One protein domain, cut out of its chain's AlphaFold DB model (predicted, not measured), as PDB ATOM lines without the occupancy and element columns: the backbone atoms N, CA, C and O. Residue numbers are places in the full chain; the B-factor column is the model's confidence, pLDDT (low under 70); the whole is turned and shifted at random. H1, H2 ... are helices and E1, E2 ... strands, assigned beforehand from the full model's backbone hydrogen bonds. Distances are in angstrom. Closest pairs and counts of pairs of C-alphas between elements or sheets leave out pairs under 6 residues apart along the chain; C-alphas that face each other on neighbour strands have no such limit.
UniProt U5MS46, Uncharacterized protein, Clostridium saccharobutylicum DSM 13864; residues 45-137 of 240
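Overview. This is residues 45 to 137 of the 240 residues of an uncharacterized protein of Clostridium saccharobutylicum DSM 13864 (UniProt U5MS46). One helix, H4, runs through the middle of this model, with a small sheet of three strands on one side of it and H1 and H3 packed on it at other places. H4 crosses over one face of the sheet, H5 packs on H1, and H2 turns a corner from H1 and leads straight into the sheet's first strand. The printed part has 93 residues with five named helices and three named strands, in the order H1 H2 E1 E2 E3 H3 H4 H5; the class is mixed, helices and strands. The sheet runs E1 E2 E3, antiparallel throughout. The whole is compact, with a radius of gyration of the C-alphas of 11.9 A, and spans 33 by 30 by 23 A.

Arrangement. Start with H1, residues 51 to 61, the hub, which touches three helices. H2, residues 64 to 73, touches it only at the corner, about perpendicular at 73 degrees; their closest C-alphas, of Phe 60 and Gly 66, are 4.0 A apart. Next come E1, residues 74 to 76, E2, residues 82 to 86, and E3, residues 89 to 93, a meander, each strand the antiparallel neighbour of the one before. In the hairpin E1 and E2, look for N 75 and O 83 at 2.8 A; in the hairpin E2 and E3, for N 84 and O 91 at 2.8 A. H2 stands at the sheet's level, only just, with a height of 3.9 A. H3, residues 95 to 99, is not on the sheet, only just, with 4 pairs of C-alphas within 10 A. H4, residues 107 to 120, is on the sheet at a height of 8.6 A, over E2 and E3 and across the strands, at 64 degrees to E2 on the local plane: two layers, a helix on one face of a sheet. H4 touches H3, closest at the C-alphas of Ala 98 and Val 111, 4.7 A. It touches H1 at a steep tilt of 48 degrees, opposite ways, closest at the C-alphas of Ile 57 and Ala 109, 6.9 A. H5, residues 128 to 136, touches H1, closest at the C-alphas of Gly 52 and Ala 128, 4.5 A; it only grazes the sheet with residues 131 to 136. Each O i to N i+4 pair is within hydrogen-bond range in H3, H4 and H5, against 6 of 7 in H1 and 5 of 6 in H2.

Along the chain. Find C-alpha 51 at (173.632, 152.562, 141.565); from there H1 runs 16.0 A to C-alpha 61. H2 measures 14.3 A, E2 12.4 A and E3 13.4 A. H4 runs 19.5 A from C-alpha 107 at (162.705, 142.671, 132.649), and H5 ends 11.9 A from its start, at C-alpha 136, (156.113, 158.307, 143.528).

Size, cuts and confidence. Residues 45 to 137 are printed without a cut. The C-alphas farthest apart, of Ser 78 and Phe 127, are 33.3 A apart. No link is long. The mean pLDDT of the printed part is 97.3, and no printed residue is under 70.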
ATOM      1  N   GLN A  45     172.945 145.382 138.622       95.25
ATOM      2  CA  GLN A  45     173.472 146.581 137.989       95.25
ATOM      3  C   GLN A  45     174.509 146.203 136.919       95.25
ATOM      4  O   GLN A  45     175.329 145.309 137.137       95.25
ATOM      5  N   GLY A  46     174.483 146.903 135.785       92.94
ATOM      6  CA  GLY A  46     175.544 146.840 134.781       92.94
ATOM      7  C   GLY A  46     176.777 147.670 135.156       92.94
ATOM      8  O   GLY A  46     176.906 148.178 136.269       92.94
ATOM      9  N   GLU A  47     177.696 147.844 134.206       87.94
ATOM     10  CA  GLU A  47     178.903 148.671 134.367       87.94
ATOM     11  C   GLU A  47     178.607 150.172 134.170       87.94
ATOM     12  O   GLU A  47     179.146 150.809 133.269       87.94
ATOM     13  N   GLU A  48     177.717 150.742 134.986       92.25
ATOM     14  CA  GLU A  48     177.265 152.137 134.860       92.25
ATOM     15  C   GLU A  48     177.163 152.853 136.218       92.25
ATOM     16  O   GLU A  48     177.168 152.238 137.285       92.25
ATOM     17  N   GLY A  49     177.089 154.188 136.195       91.75
ATOM     18  CA  GLY A  49     177.069 155.042 137.392       91.75
ATOM     19  C   GLY A  49     175.722 155.124 138.124       91.75
ATOM     20  O   GLY A  49     175.541 155.979 138.988       91.75
ATOM     21  N   ASP A  50     174.760 154.268 137.800       96.06
ATOM     22  CA  ASP A  50     173.339 154.370 138.159       96.06
ATOM     23  C   ASP A  50     172.930 153.663 139.462       96.06
ATOM     24  O   ASP A  50     171.741 153.458 139.717       96.06
ATOM     25  N   CYS A  51     173.880 153.338 140.342       97.06
ATOM     26  CA  CYS A  51     173.632 152.562 141.565       97.06
ATOM     27  C   CYS A  51     172.491 153.120 142.441       97.06
ATOM     28  O   CYS A  51     171.769 152.354 143.087       97.06
ATOM     29  N   GLY A  52     172.292 154.445 142.447       98.00
ATOM     30  CA  GLY A  52     171.176 155.110 143.122       98.00
ATOM     31  C   GLY A  52     169.809 154.772 142.521       98.00
ATOM     32  O   GLY A  52     168.855 154.551 143.269       98.00
ATOM     33  N   ALA A  53     169.712 154.664 141.194       98.44
ATOM     34  CA  ALA A  53     168.504 154.213 140.510       98.44
ATOM     35  C   ALA A  53     168.256 152.730 140.747       98.44
ATOM     36  O   ALA A  53     167.170 152.369 141.191       98.44
ATOM     37  N   VAL A  54     169.270 151.887 140.555       98.50
ATOM     38  CA  VAL A  54     169.145 150.433 140.730       98.50
ATOM     39  C   VAL A  54     168.739 150.079 142.168       98.50
ATOM     40  O   VAL A  54     167.812 149.297 142.387       98.50
ATOM     41  N   SER A  55     169.341 150.737 143.165       98.56
ATOM     42  CA  SER A  55     168.966 150.574 144.577       98.56
ATOM     43  C   SER A  55     167.541 151.044 144.872       98.56
ATOM     44  O   SER A  55     166.828 150.402 145.645       98.56
ATOM     45  N   ALA A  56     167.106 152.154 144.268       98.75
ATOM     46  CA  ALA A  56     165.747 152.655 144.431       98.75
ATOM     47  C   ALA A  56     164.712 151.714 143.797       98.75
ATOM     48  O   ALA A  56     163.719 151.393 144.447       98.75
ATOM     49  N   ILE A  57     164.960 151.227 142.576       98.62
ATOM     50  CA  ILE A  57     164.118 150.234 141.895       98.62
ATOM     51  C   ILE A  57     163.960 148.997 142.784       98.62
ATOM     52  O   ILE A  57     162.836 148.611 143.106       98.62
ATOM     53  N   GLN A  58     165.077 148.438 143.267       98.38
ATOM     54  CA  GLN A  58     165.064 147.262 144.139       98.38
ATOM     55  C   GLN A  58     164.252 147.527 145.414       98.38
ATOM     56  O   GLN A  58     163.457 146.690 145.843       98.38
ATOM     57  N   ALA A  59     164.398 148.711 146.015       98.50
ATOM     58  CA  ALA A  59     163.730 149.053 147.263       98.50
ATOM     59  C   ALA A  59     162.193 149.018 147.183       98.50
ATOM     60  O   ALA A  59     161.531 148.882 148.218       98.50
ATOM     61  N   PHE A  60     161.594 149.142 145.993       98.31
ATOM     62  CA  PHE A  60     160.148 148.970 145.846       98.31
ATOM     63  C   PHE A  60     159.711 147.524 146.109       98.31
ATOM     64  O   PHE A  60     158.645 147.325 146.692       98.31
ATOM     65  N   ASP A  61     160.535 146.521 145.804       97.00
ATOM     66  CA  ASP A  61     160.182 145.122 146.074       97.00
ATOM     67  C   ASP A  61     160.195 144.780 147.580       97.00
ATOM     68  O   ASP A  61     159.592 143.806 148.029       97.00
ATOM     69  N   ASN A  62     160.806 145.623 148.414       97.62
ATOM     70  CA  ASN A  62     160.955 145.366 149.849       97.62
ATOM     71  C   ASN A  62     159.721 145.755 150.686       97.62
ATOM     72  O   ASN A  62     159.701 145.501 151.894       97.62
ATOM     73  N   SER A  63     158.687 146.365 150.093       97.94
ATOM     74  CA  SER A  63     157.472 146.764 150.815       97.94
ATOM     75  C   SER A  63     156.184 146.374 150.102       97.94
ATOM     76  O   SER A  63     156.112 146.292 148.880       97.94
ATOM     77  N   THR A  64     155.114 146.199 150.879       97.81
ATOM     78  CA  THR A  64     153.769 145.944 150.333       97.81
ATOM     79  C   THR A  64     153.305 147.101 149.444       97.81
ATOM     80  O   THR A  64     152.716 146.883 148.385       97.81
ATOM     81  N   TYR A  65     153.597 148.341 149.854       97.56
ATOM     82  CA  TYR A  65     153.326 149.525 149.039       97.56
ATOM     83  C   TYR A  65     154.064 149.453 147.702       97.56
ATOM     84  O   TYR A  65     153.447 149.655 146.658       97.56
ATOM     85  N   GLY A  66     155.365 149.161 147.740       97.88
ATOM     86  CA  GLY A  66     156.203 149.222 146.560       97.88
ATOM     87  C   GLY A  66     155.929 148.095 145.566       97.88
ATOM     88  O   GLY A  66     155.757 148.385 144.388       97.88
ATOM     89  N   LYS A  67     155.712 146.857 146.027       97.38
ATOM     90  CA  LYS A  67     155.232 145.758 145.169       97.38
ATOM     91  C   LYS A  67     153.913 146.120 144.487       97.38
ATOM     92  O   LYS A  67     153.754 145.972 143.279       97.38
ATOM     93  N   GLY A  68     152.970 146.678 145.253       97.75
ATOM     94  CA  GLY A  68     151.710 147.166 144.699       97.75
ATOM     95  C   GLY A  68     151.905 148.300 143.689       97.75
ATOM     96  O   GLY A  68     151.130 148.397 142.740       97.75
ATOM     97  N   PHE A  69     152.895 149.168 143.893       97.69
ATOM     98  CA  PHE A  69     153.243 150.242 142.968       97.69
ATOM     99  C   PHE A  69     153.778 149.686 141.640       97.69
ATOM    100  O   PHE A  69     153.220 150.020 140.597       97.69
ATOM    101  N   ILE A  70     154.771 148.792 141.682       97.69
ATOM    102  CA  ILE A  70     155.399 148.175 140.499       97.69
ATOM    103  C   ILE A  70     154.374 147.440 139.638       97.69
ATOM    104  O   ILE A  70     154.285 147.702 138.442       97.69
ATOM    105  N   MET A  71     153.511 146.630 140.254       96.81
ATOM    106  CA  MET A  71     152.481 145.859 139.549       96.81
ATOM    107  C   MET A  71     151.543 146.720 138.679       96.81
ATOM    108  O   MET A  71     150.907 146.220 137.756       96.81
ATOM    109  N   ARG A  72     151.413 148.021 138.974       96.56
ATOM    110  CA  ARG A  72     150.583 148.967 138.203       96.56
ATOM    111  C   ARG A  72     151.395 149.985 137.408       96.56
ATOM    112  O   ARG A  72     150.807 150.825 136.726       96.56
ATOM    113  N   LEU A  73     152.716 149.968 137.548       98.06
ATOM    114  CA  LEU A  73     153.584 150.995 136.999       98.06
ATOM    115  C   LEU A  73     153.634 150.899 135.478       98.06
ATOM    116  O   LEU A  73     153.441 151.912 134.803       98.06
ATOM    117  N   ILE A  74     153.865 149.691 134.963       98.25
ATOM    118  CA  ILE A  74     154.170 149.430 133.557       98.25
ATOM    119  C   ILE A  74     152.906 148.987 132.818       98.25
ATOM    120  O   ILE A  74     152.181 148.093 133.249       98.25
ATOM    121  N   LYS A  75     152.660 149.599 131.662       97.44
ATOM    122  CA  LYS A  75     151.668 149.158 130.685       97.44
ATOM    123  C   LYS A  75     152.368 148.872 129.361       97.44
ATOM    124  O   LYS A  75     152.953 149.780 128.776       97.44
ATOM    125  N   GLN A  76     152.242 147.653 128.847       97.00
ATOM    126  CA  GLN A  76     152.653 147.340 127.479       97.00
ATOM    127  C   GLN A  76     151.641 147.896 126.467       97.00
ATOM    128  O   GLN A  76     150.424 147.783 126.644       97.00
ATOM    129  N   ASN A  77     152.150 148.511 125.405       97.75
ATOM    130  CA  ASN A  77     151.367 149.070 124.311       97.75
ATOM    131  C   ASN A  77     151.287 148.084 123.134       97.75
ATOM    132  O   ASN A  77     152.084 147.156 123.014       97.75
ATOM    133  N   SER A  78     150.319 148.292 122.237       97.12
ATOM    134  CA  SER A  78     150.087 147.410 121.082       97.12
ATOM    135  C   SER A  78     151.222 147.414 120.055       97.12
ATOM    136  O   SER A  78     151.340 146.476 119.276       97.12
ATOM    137  N   ASP A  79     152.038 148.467 120.039       95.25
ATOM    138  CA  ASP A  79     153.230 148.596 119.193       95.25
ATOM    139  C   ASP A  79     154.484 147.958 119.821       95.25
ATOM    140  O   ASP A  79     155.570 148.025 119.250       95.25
ATOM    141  N   GLY A  80     154.347 147.339 120.999       95.69
ATOM    142  CA  GLY A  80     155.439 146.718 121.742       95.69
ATOM    143  C   GLY A  80     156.246 147.679 122.619       95.69
ATOM    144  O   GLY A  80     157.151 147.215 123.307       95.69
ATOM    145  N   SER A  81     155.939 148.980 122.630       98.06
ATOM    146  CA  SER A  81     156.513 149.932 123.591       98.06
ATOM    147  C   SER A  81     155.915 149.759 124.994       98.06
ATOM    148  O   SER A  81     154.907 149.070 125.182       98.06
ATOM    149  N   TYR A  82     156.515 150.412 125.988       98.50
ATOM    150  CA  TYR A  82     156.065 150.376 127.378       98.50
ATOM    151  C   TYR A  82     155.795 151.787 127.886       98.50
ATOM    152  O   TYR A  82     156.651 152.659 127.778       98.50
ATOM    153  N   THR A  83     154.625 152.018 128.477       98.56
ATOM    154  CA  THR A  83     154.301 153.265 129.175       98.56
ATOM    155  C   THR A  83     154.349 153.042 130.678       98.56
ATOM    156  O   THR A  83     153.606 152.216 131.207       98.56
ATOM    157  N   LEU A  84     155.173 153.822 131.372       98.62
ATOM    158  CA  LEU A  84     155.261 153.838 132.822       98.62
ATOM    159  C   LEU A  84     154.496 155.037 133.381       98.62
ATOM    160  O   LEU A  84     154.619 156.161 132.894       98.62
ATOM    161  N   ASN A  85     153.699 154.795 134.417       98.06
ATOM    162  CA  ASN A  85     152.928 155.822 135.114       98.06
ATOM    163  C   ASN A  85     153.670 156.271 136.379       98.06
ATOM    164  O   ASN A  85     153.280 155.910 137.491       98.06
ATOM    165  N   PHE A  86     154.749 157.041 136.219       98.38
ATOM    166  CA  PHE A  86     155.393 157.687 137.362       98.38
ATOM    167  C   PHE A  86     154.445 158.697 138.016       98.38
ATOM    168  O   PHE A  86     153.569 159.283 137.376       98.38
ATOM    169  N   GLY A  87     154.629 158.938 139.312       97.44
ATOM    170  CA  GLY A  87     153.825 159.906 140.051       97.44
ATOM    171  C   GLY A  87     153.992 161.336 139.537       97.44
ATOM    172  O   GLY A  87     153.064 162.132 139.652       97.44
ATOM    173  N   THR A  88     155.127 161.658 138.908       97.00
ATOM    174  CA  THR A  88     155.346 162.960 138.257       97.00
ATOM    175  C   THR A  88     154.814 163.042 136.824       97.00
ATOM    176  O   THR A  88     154.885 164.109 136.222       97.00
ATOM    177  N   GLY A  89     154.342 161.940 136.233       97.56
ATOM    178  CA  GLY A  89     153.888 161.916 134.843       97.56
ATOM    179  C   GLY A  89     154.098 160.574 134.149       97.56
ATOM    180  O   GLY A  89     154.683 159.644 134.696       97.56
ATOM    181  N   LYS A  90     153.606 160.472 132.915       98.19
ATOM    182  CA  LYS A  90     153.790 159.272 132.093       98.19
ATOM    183  C   LYS A  90     155.044 159.396 131.245       98.19
ATOM    184  O   LYS A  90     155.268 160.445 130.652       98.19
ATOM    185  N   VAL A  91     155.776 158.300 131.124       98.25
ATOM    186  CA  VAL A  91     156.916 158.158 130.215       98.25
ATOM    187  C   VAL A  91     156.702 156.917 129.362       98.25
ATOM    188  O   VAL A  91     156.208 155.905 129.855       98.25
ATOM    189  N   THR A  92     157.044 156.994 128.081       98.38
ATOM    190  CA  THR A  92     157.017 155.840 127.180       98.38
ATOM    191  C   THR A  92     158.437 155.521 126.747       98.38
ATOM    192  O   THR A  92     159.184 156.421 126.373       98.38
ATOM    193  N   VAL A  93     158.791 154.241 126.781       98.38
ATOM    194  CA  VAL A  93     160.072 153.719 126.305       98.38
ATOM    195  C   VAL A  93     159.842 152.676 125.228       98.38
ATOM    196  O   VAL A  93     158.846 151.946 125.249       98.38
ATOM    197  N   SER A  94     160.750 152.613 124.260       98.19
ATOM    198  CA  SER A  94     160.676 151.586 123.229       98.19
ATOM    199  C   SER A  94     161.097 150.225 123.793       98.19
ATOM    200  O   SER A  94     161.796 150.130 124.804       98.19
ATOM    201  N   ARG A  95     160.722 149.141 123.101       96.81
ATOM    202  CA  ARG A  95     161.267 147.811 123.411       96.81
ATOM    203  C   ARG A  95     162.788 147.770 123.273       96.81
ATOM    204  O   ARG A  95     163.446 147.076 124.039       96.81
ATOM    205  N   TYR A  96     163.327 148.509 122.306       97.06
ATOM    206  CA  TYR A  96     164.763 148.595 122.082       97.06
ATOM    207  C   TYR A  96     165.478 149.199 123.295       97.06
ATOM    208  O   TYR A  96     166.449 148.611 123.764       97.06
ATOM    209  N   ASP A  97     164.971 150.302 123.848       97.94
ATOM    210  CA  ASP A  97     165.578 150.940 125.026       97.94
ATOM    211  C   ASP A  97     165.528 150.013 126.243       97.94
ATOM    212  O   ASP A  97     166.525 149.865 126.939       97.94
ATOM    213  N   ALA A  98     164.400 149.325 126.457       97.12
ATOM    214  CA  ALA A  98     164.257 148.365 127.548       97.12
ATOM    215  C   ALA A  98     165.237 147.185 127.429       97.12
ATOM    216  O   ALA A  98     165.880 146.817 128.404       97.12
ATOM    217  N   ILE A  99     165.400 146.593 126.241       95.25
ATOM    218  CA  ILE A  99     166.341 145.475 126.049       95.25
ATOM    219  C   ILE A  99     167.794 145.926 126.263       95.25
ATOM    220  O   ILE A  99     168.581 145.151 126.807       95.25
ATOM    221  N   ASN A 100     168.124 147.162 125.875       96.06
ATOM    222  CA  ASN A 100     169.460 147.752 126.006       96.06
ATOM    223  C   ASN A 100     169.685 148.507 127.327       96.06
ATOM    224  O   ASN A 100     170.716 149.170 127.480       96.06
ATOM    225  N   ALA A 101     168.747 148.405 128.271       97.19
ATOM    226  CA  ALA A 101     168.961 148.823 129.646       97.19
ATOM    227  C   ALA A 101     170.176 148.092 130.246       97.19
ATOM    228  O   ALA A 101     170.609 147.040 129.762       97.19
ATOM    229  N   ARG A 102     170.756 148.695 131.273       96.88
ATOM    230  CA  ARG A 102     172.044 148.335 131.866       96.88
ATOM    231  C   ARG A 102     171.883 147.352 133.007       96.88
ATOM    232  O   ARG A 102     172.760 146.513 133.204       96.88
ATOM    233  N   ILE A 103     170.733 147.368 133.669       96.94
ATOM    234  CA  ILE A 103     170.272 146.255 134.480       96.94
ATOM    235  C   ILE A 103     170.198 144.976 133.635       96.94
ATOM    236  O   ILE A 103     169.712 144.949 132.501       96.94
ATOM    237  N   THR A 104     170.644 143.876 134.234       95.31
ATOM    238  CA  THR A 104     170.471 142.513 133.718       95.31
ATOM    239  C   THR A 104     169.621 141.679 134.676       95.31
ATOM    240  O   THR A 104     169.602 141.939 135.879       95.31
ATOM    241  N   GLY A 105     168.939 140.653 134.164       94.25
ATOM    242  CA  GLY A 105     168.000 139.832 134.933       94.25
ATOM    243  C   GLY A 105     166.555 140.245 134.662       94.25
ATOM    244  O   GLY A 105     166.104 140.162 133.526       94.25
ATOM    245  N   ASP A 106     165.850 140.668 135.705       95.94
ATOM    246  CA  ASP A 106     164.430 141.029 135.671       95.94
ATOM    247  C   ASP A 106     164.067 142.094 134.611       95.94
ATOM    248  O   ASP A 106     164.683 143.160 134.532       95.94
ATOM    249  N   PHE A 107     163.058 141.810 133.780       96.88
ATOM    250  CA  PHE A 107     162.705 142.671 132.649       96.88
ATOM    251  C   PHE A 107     161.894 143.907 133.054       96.88
ATOM    252  O   PHE A 107     162.082 144.976 132.465       96.88
ATOM    253  N   ASP A 108     161.035 143.811 134.071       97.94
ATOM    254  CA  ASP A 108     160.338 144.972 134.629       97.94
ATOM    255  C   ASP A 108     161.366 145.997 135.140       97.94
ATOM    256  O   ASP A 108     161.242 147.191 134.849       97.94
ATOM    257  N   ALA A 109     162.436 145.541 135.807       98.00
ATOM    258  CA  ALA A 109     163.551 146.392 136.240       98.00
ATOM    259  C   ALA A 109     164.202 147.147 135.069       98.00
ATOM    260  O   ALA A 109     164.411 148.360 135.150       98.00
ATOM    261  N   LYS A 110     164.468 146.446 133.960       98.12
ATOM    262  CA  LYS A 110     165.054 147.017 132.736       98.12
ATOM    263  C   LYS A 110     164.163 148.083 132.105       98.12
ATOM    264  O   LYS A 110     164.638 149.148 131.713       98.12
ATOM    265  N   VAL A 111     162.857 147.828 132.035       98.50
ATOM    266  CA  VAL A 111     161.878 148.798 131.521       98.50
ATOM    267  C   VAL A 111     161.832 150.052 132.402       98.50
ATOM    268  O   VAL A 111     161.759 151.168 131.880       98.50
ATOM    269  N   ILE A 112     161.908 149.891 133.727       98.62
ATOM    270  CA  ILE A 112     161.943 151.013 134.678       98.62
ATOM    271  C   ILE A 112     163.228 151.823 134.535       98.62
ATOM    272  O   ILE A 112     163.162 153.051 134.483       98.62
ATOM    273  N   GLU A 113     164.382 151.170 134.439       98.62
ATOM    274  CA  GLU A 113     165.658 151.858 134.264       98.62
ATOM    275  C   GLU A 113     165.722 152.627 132.947       98.62
ATOM    276  O   GLU A 113     166.071 153.804 132.967       98.62
ATOM    277  N   ALA A 114     165.302 152.033 131.825       98.56
ATOM    278  CA  ALA A 114     165.248 152.736 130.542       98.56
ATOM    279  C   ALA A 114     164.391 154.014 130.631       98.56
ATOM    280  O   ALA A 114     164.739 155.066 130.090       98.56
ATOM    281  N   ALA A 115     163.280 153.950 131.364       98.62
ATOM    282  CA  ALA A 115     162.402 155.093 131.573       98.62
ATOM    283  C   ALA A 115     163.033 156.165 132.468       98.62
ATOM    284  O   ALA A 115     162.931 157.357 132.177       98.62
ATOM    285  N   LEU A 116     163.712 155.751 133.539       98.62
ATOM    286  CA  LEU A 116     164.473 156.656 134.396       98.62
ATOM    287  C   LEU A 116     165.654 157.274 133.645       98.62
ATOM    288  O   LEU A 116     165.933 158.454 133.837       98.62
ATOM    289  N   GLN A 117     166.303 156.540 132.744       98.31
ATOM    290  CA  GLN A 117     167.367 157.070 131.902       98.31
ATOM    291  C   GLN A 117     166.853 158.182 130.987       98.31
ATOM    292  O   GLN A 117     167.452 159.256 130.956       98.31
ATOM    293  N   ASN A 118     165.720 157.977 130.312       97.38
ATOM    294  CA  ASN A 118     165.117 159.008 129.461       97.38
ATOM    295  C   ASN A 118     164.730 160.271 130.243       97.38
ATOM    296  O   ASN A 118     164.832 161.381 129.729       97.38
ATOM    297  N   GLU A 119     164.290 160.107 131.491       97.62
ATOM    298  CA  GLU A 119     163.720 161.195 132.283       97.62
ATOM    299  C   GLU A 119     164.706 161.897 133.222       97.62
ATOM    300  O   GLU A 119     164.450 163.022 133.657       97.62
ATOM    301  N   MET A 120     165.775 161.213 133.619       97.50
ATOM    302  CA  MET A 120     166.684 161.654 134.680       97.50
ATOM    303  C   MET A 120     168.159 161.460 134.335       97.50
ATOM    304  O   MET A 120     169.002 161.907 135.107       97.50
ATOM    305  N   ASN A 121     168.484 160.828 133.201       97.50
ATOM    306  CA  ASN A 121     169.858 160.544 132.789       97.50
ATOM    307  C   ASN A 121     170.661 159.775 133.867       97.50
ATOM    308  O   ASN A 121     171.800 160.126 134.184       97.50
ATOM    309  N   VAL A 122     170.038 158.744 134.455       97.62
ATOM    310  CA  VAL A 122     170.551 158.008 135.623       97.62
ATOM    311  C   VAL A 122     171.907 157.333 135.420       97.62
ATOM    312  O   VAL A 122     172.620 157.169 136.406       97.62
ATOM    313  N   TYR A 123     172.315 157.020 134.185       97.31
ATOM    314  CA  TYR A 123     173.642 156.450 133.898       97.31
ATOM    315  C   TYR A 123     174.796 157.376 134.312       97.31
ATOM    316  O   TYR A 123     175.896 156.911 134.594       97.31
ATOM    317  N   ASN A 124     174.539 158.684 134.432       95.06
ATOM    318  CA  ASN A 124     175.512 159.667 134.920       95.06
ATOM    319  C   ASN A 124     175.456 159.887 136.444       95.06
ATOM    320  O   ASN A 124     176.000 160.869 136.953       95.06
ATOM    321  N   GLY A 125     174.802 158.982 137.173       94.12
ATOM    322  CA  GLY A 125     174.612 159.069 138.612       94.12
ATOM    323  C   GLY A 125     173.352 159.830 139.009       94.12
ATOM    324  O   GLY A 125     172.942 160.811 138.393       94.12
ATOM    325  N   CYS A 126     172.723 159.365 140.084       95.94
ATOM    326  CA  CYS A 126     171.590 160.026 140.721       95.94
ATOM    327  C   CYS A 126     171.473 159.585 142.184       95.94
ATOM    328  O   CYS A 126     172.001 158.540 142.576       95.94
ATOM    329  N   PHE A 127     170.752 160.355 143.000       97.75
ATOM    330  CA  PHE A 127     170.376 159.902 144.334       97.75
ATOM    331  C   PHE A 127     169.098 159.067 144.283       97.75
ATOM    332  O   PHE A 127     168.131 159.413 143.600       97.75
ATOM    333  N   ALA A 128     169.042 158.018 145.104       98.56
ATOM    334  CA  ALA A 128     167.843 157.197 145.253       98.56
ATOM    335  C   ALA A 128     166.599 158.022 145.652       98.56
ATOM    336  O   ALA A 128     165.489 157.707 145.233       98.56
ATOM    337  N   SER A 129     166.763 159.116 146.409       98.69
ATOM    338  CA  SER A 129     165.663 160.028 146.763       98.69
ATOM    339  C   SER A 129     165.043 160.710 145.553       98.69
ATOM    340  O   SER A 129     163.830 160.922 145.536       98.69
ATOM    341  N   ASP A 130     165.844 161.043 144.544       98.62
ATOM    342  CA  ASP A 130     165.351 161.681 143.326       98.62
ATOM    343  C   ASP A 130     164.552 160.672 142.507       98.62
ATOM    344  O   ASP A 130     163.467 160.989 142.021       98.62
ATOM    345  N   VAL A 131     165.019 159.423 142.458       98.75
ATOM    346  CA  VAL A 131     164.305 158.319 141.806       98.75
ATOM    347  C   VAL A 131     163.001 158.013 142.536       98.75
ATOM    348  O   VAL A 131     161.948 157.932 141.905       98.75
ATOM    349  N   PHE A 132     163.009 157.960 143.870       98.81
ATOM    350  CA  PHE A 132     161.781 157.847 144.658       98.81
ATOM    351  C   PHE A 132     160.820 159.007 144.406       98.81
ATOM    352  O   PHE A 132     159.622 158.777 144.247       98.81
ATOM    353  N   THR A 133     161.320 160.239 144.336       98.81
ATOM    354  CA  THR A 133     160.509 161.434 144.057       98.81
ATOM    355  C   THR A 133     159.876 161.338 142.676       98.81
ATOM    356  O   THR A 133     158.670 161.528 142.544       98.81
ATOM    357  N   LYS A 134     160.659 160.966 141.658       98.69
ATOM    358  CA  LYS A 134     160.176 160.773 140.292       98.69
ATOM    359  C   LYS A 134     159.105 159.688 140.236       98.69
ATOM    360  O   LYS A 134     157.989 159.944 139.788       98.69
ATOM    361  N   MET A 135     159.416 158.496 140.741       98.62
ATOM    362  CA  MET A 135     158.518 157.347 140.666       98.62
ATOM    363  C   MET A 135     157.233 157.580 141.461       98.62
ATOM    364  O   MET A 135     156.155 157.279 140.964       98.62
ATOM    365  N   THR A 136     157.301 158.153 142.663       98.69
ATOM    366  CA  THR A 136     156.113 158.307 143.528       98.69
ATOM    367  C   THR A 136     155.364 159.623 143.347       98.69
ATOM    368  O   THR A 136     154.181 159.691 143.675       98.69
ATOM    369  N   GLY A 137     156.023 160.669 142.841       98.50
ATOM    370  CA  GLY A 137     155.504 162.039 142.834       98.50
ATOM    371  C   GLY A 137     155.458 162.696 144.219       98.50
ATOM    372  O   GLY A 137     154.832 163.740 144.374       98.50
TER     373      GLY A 137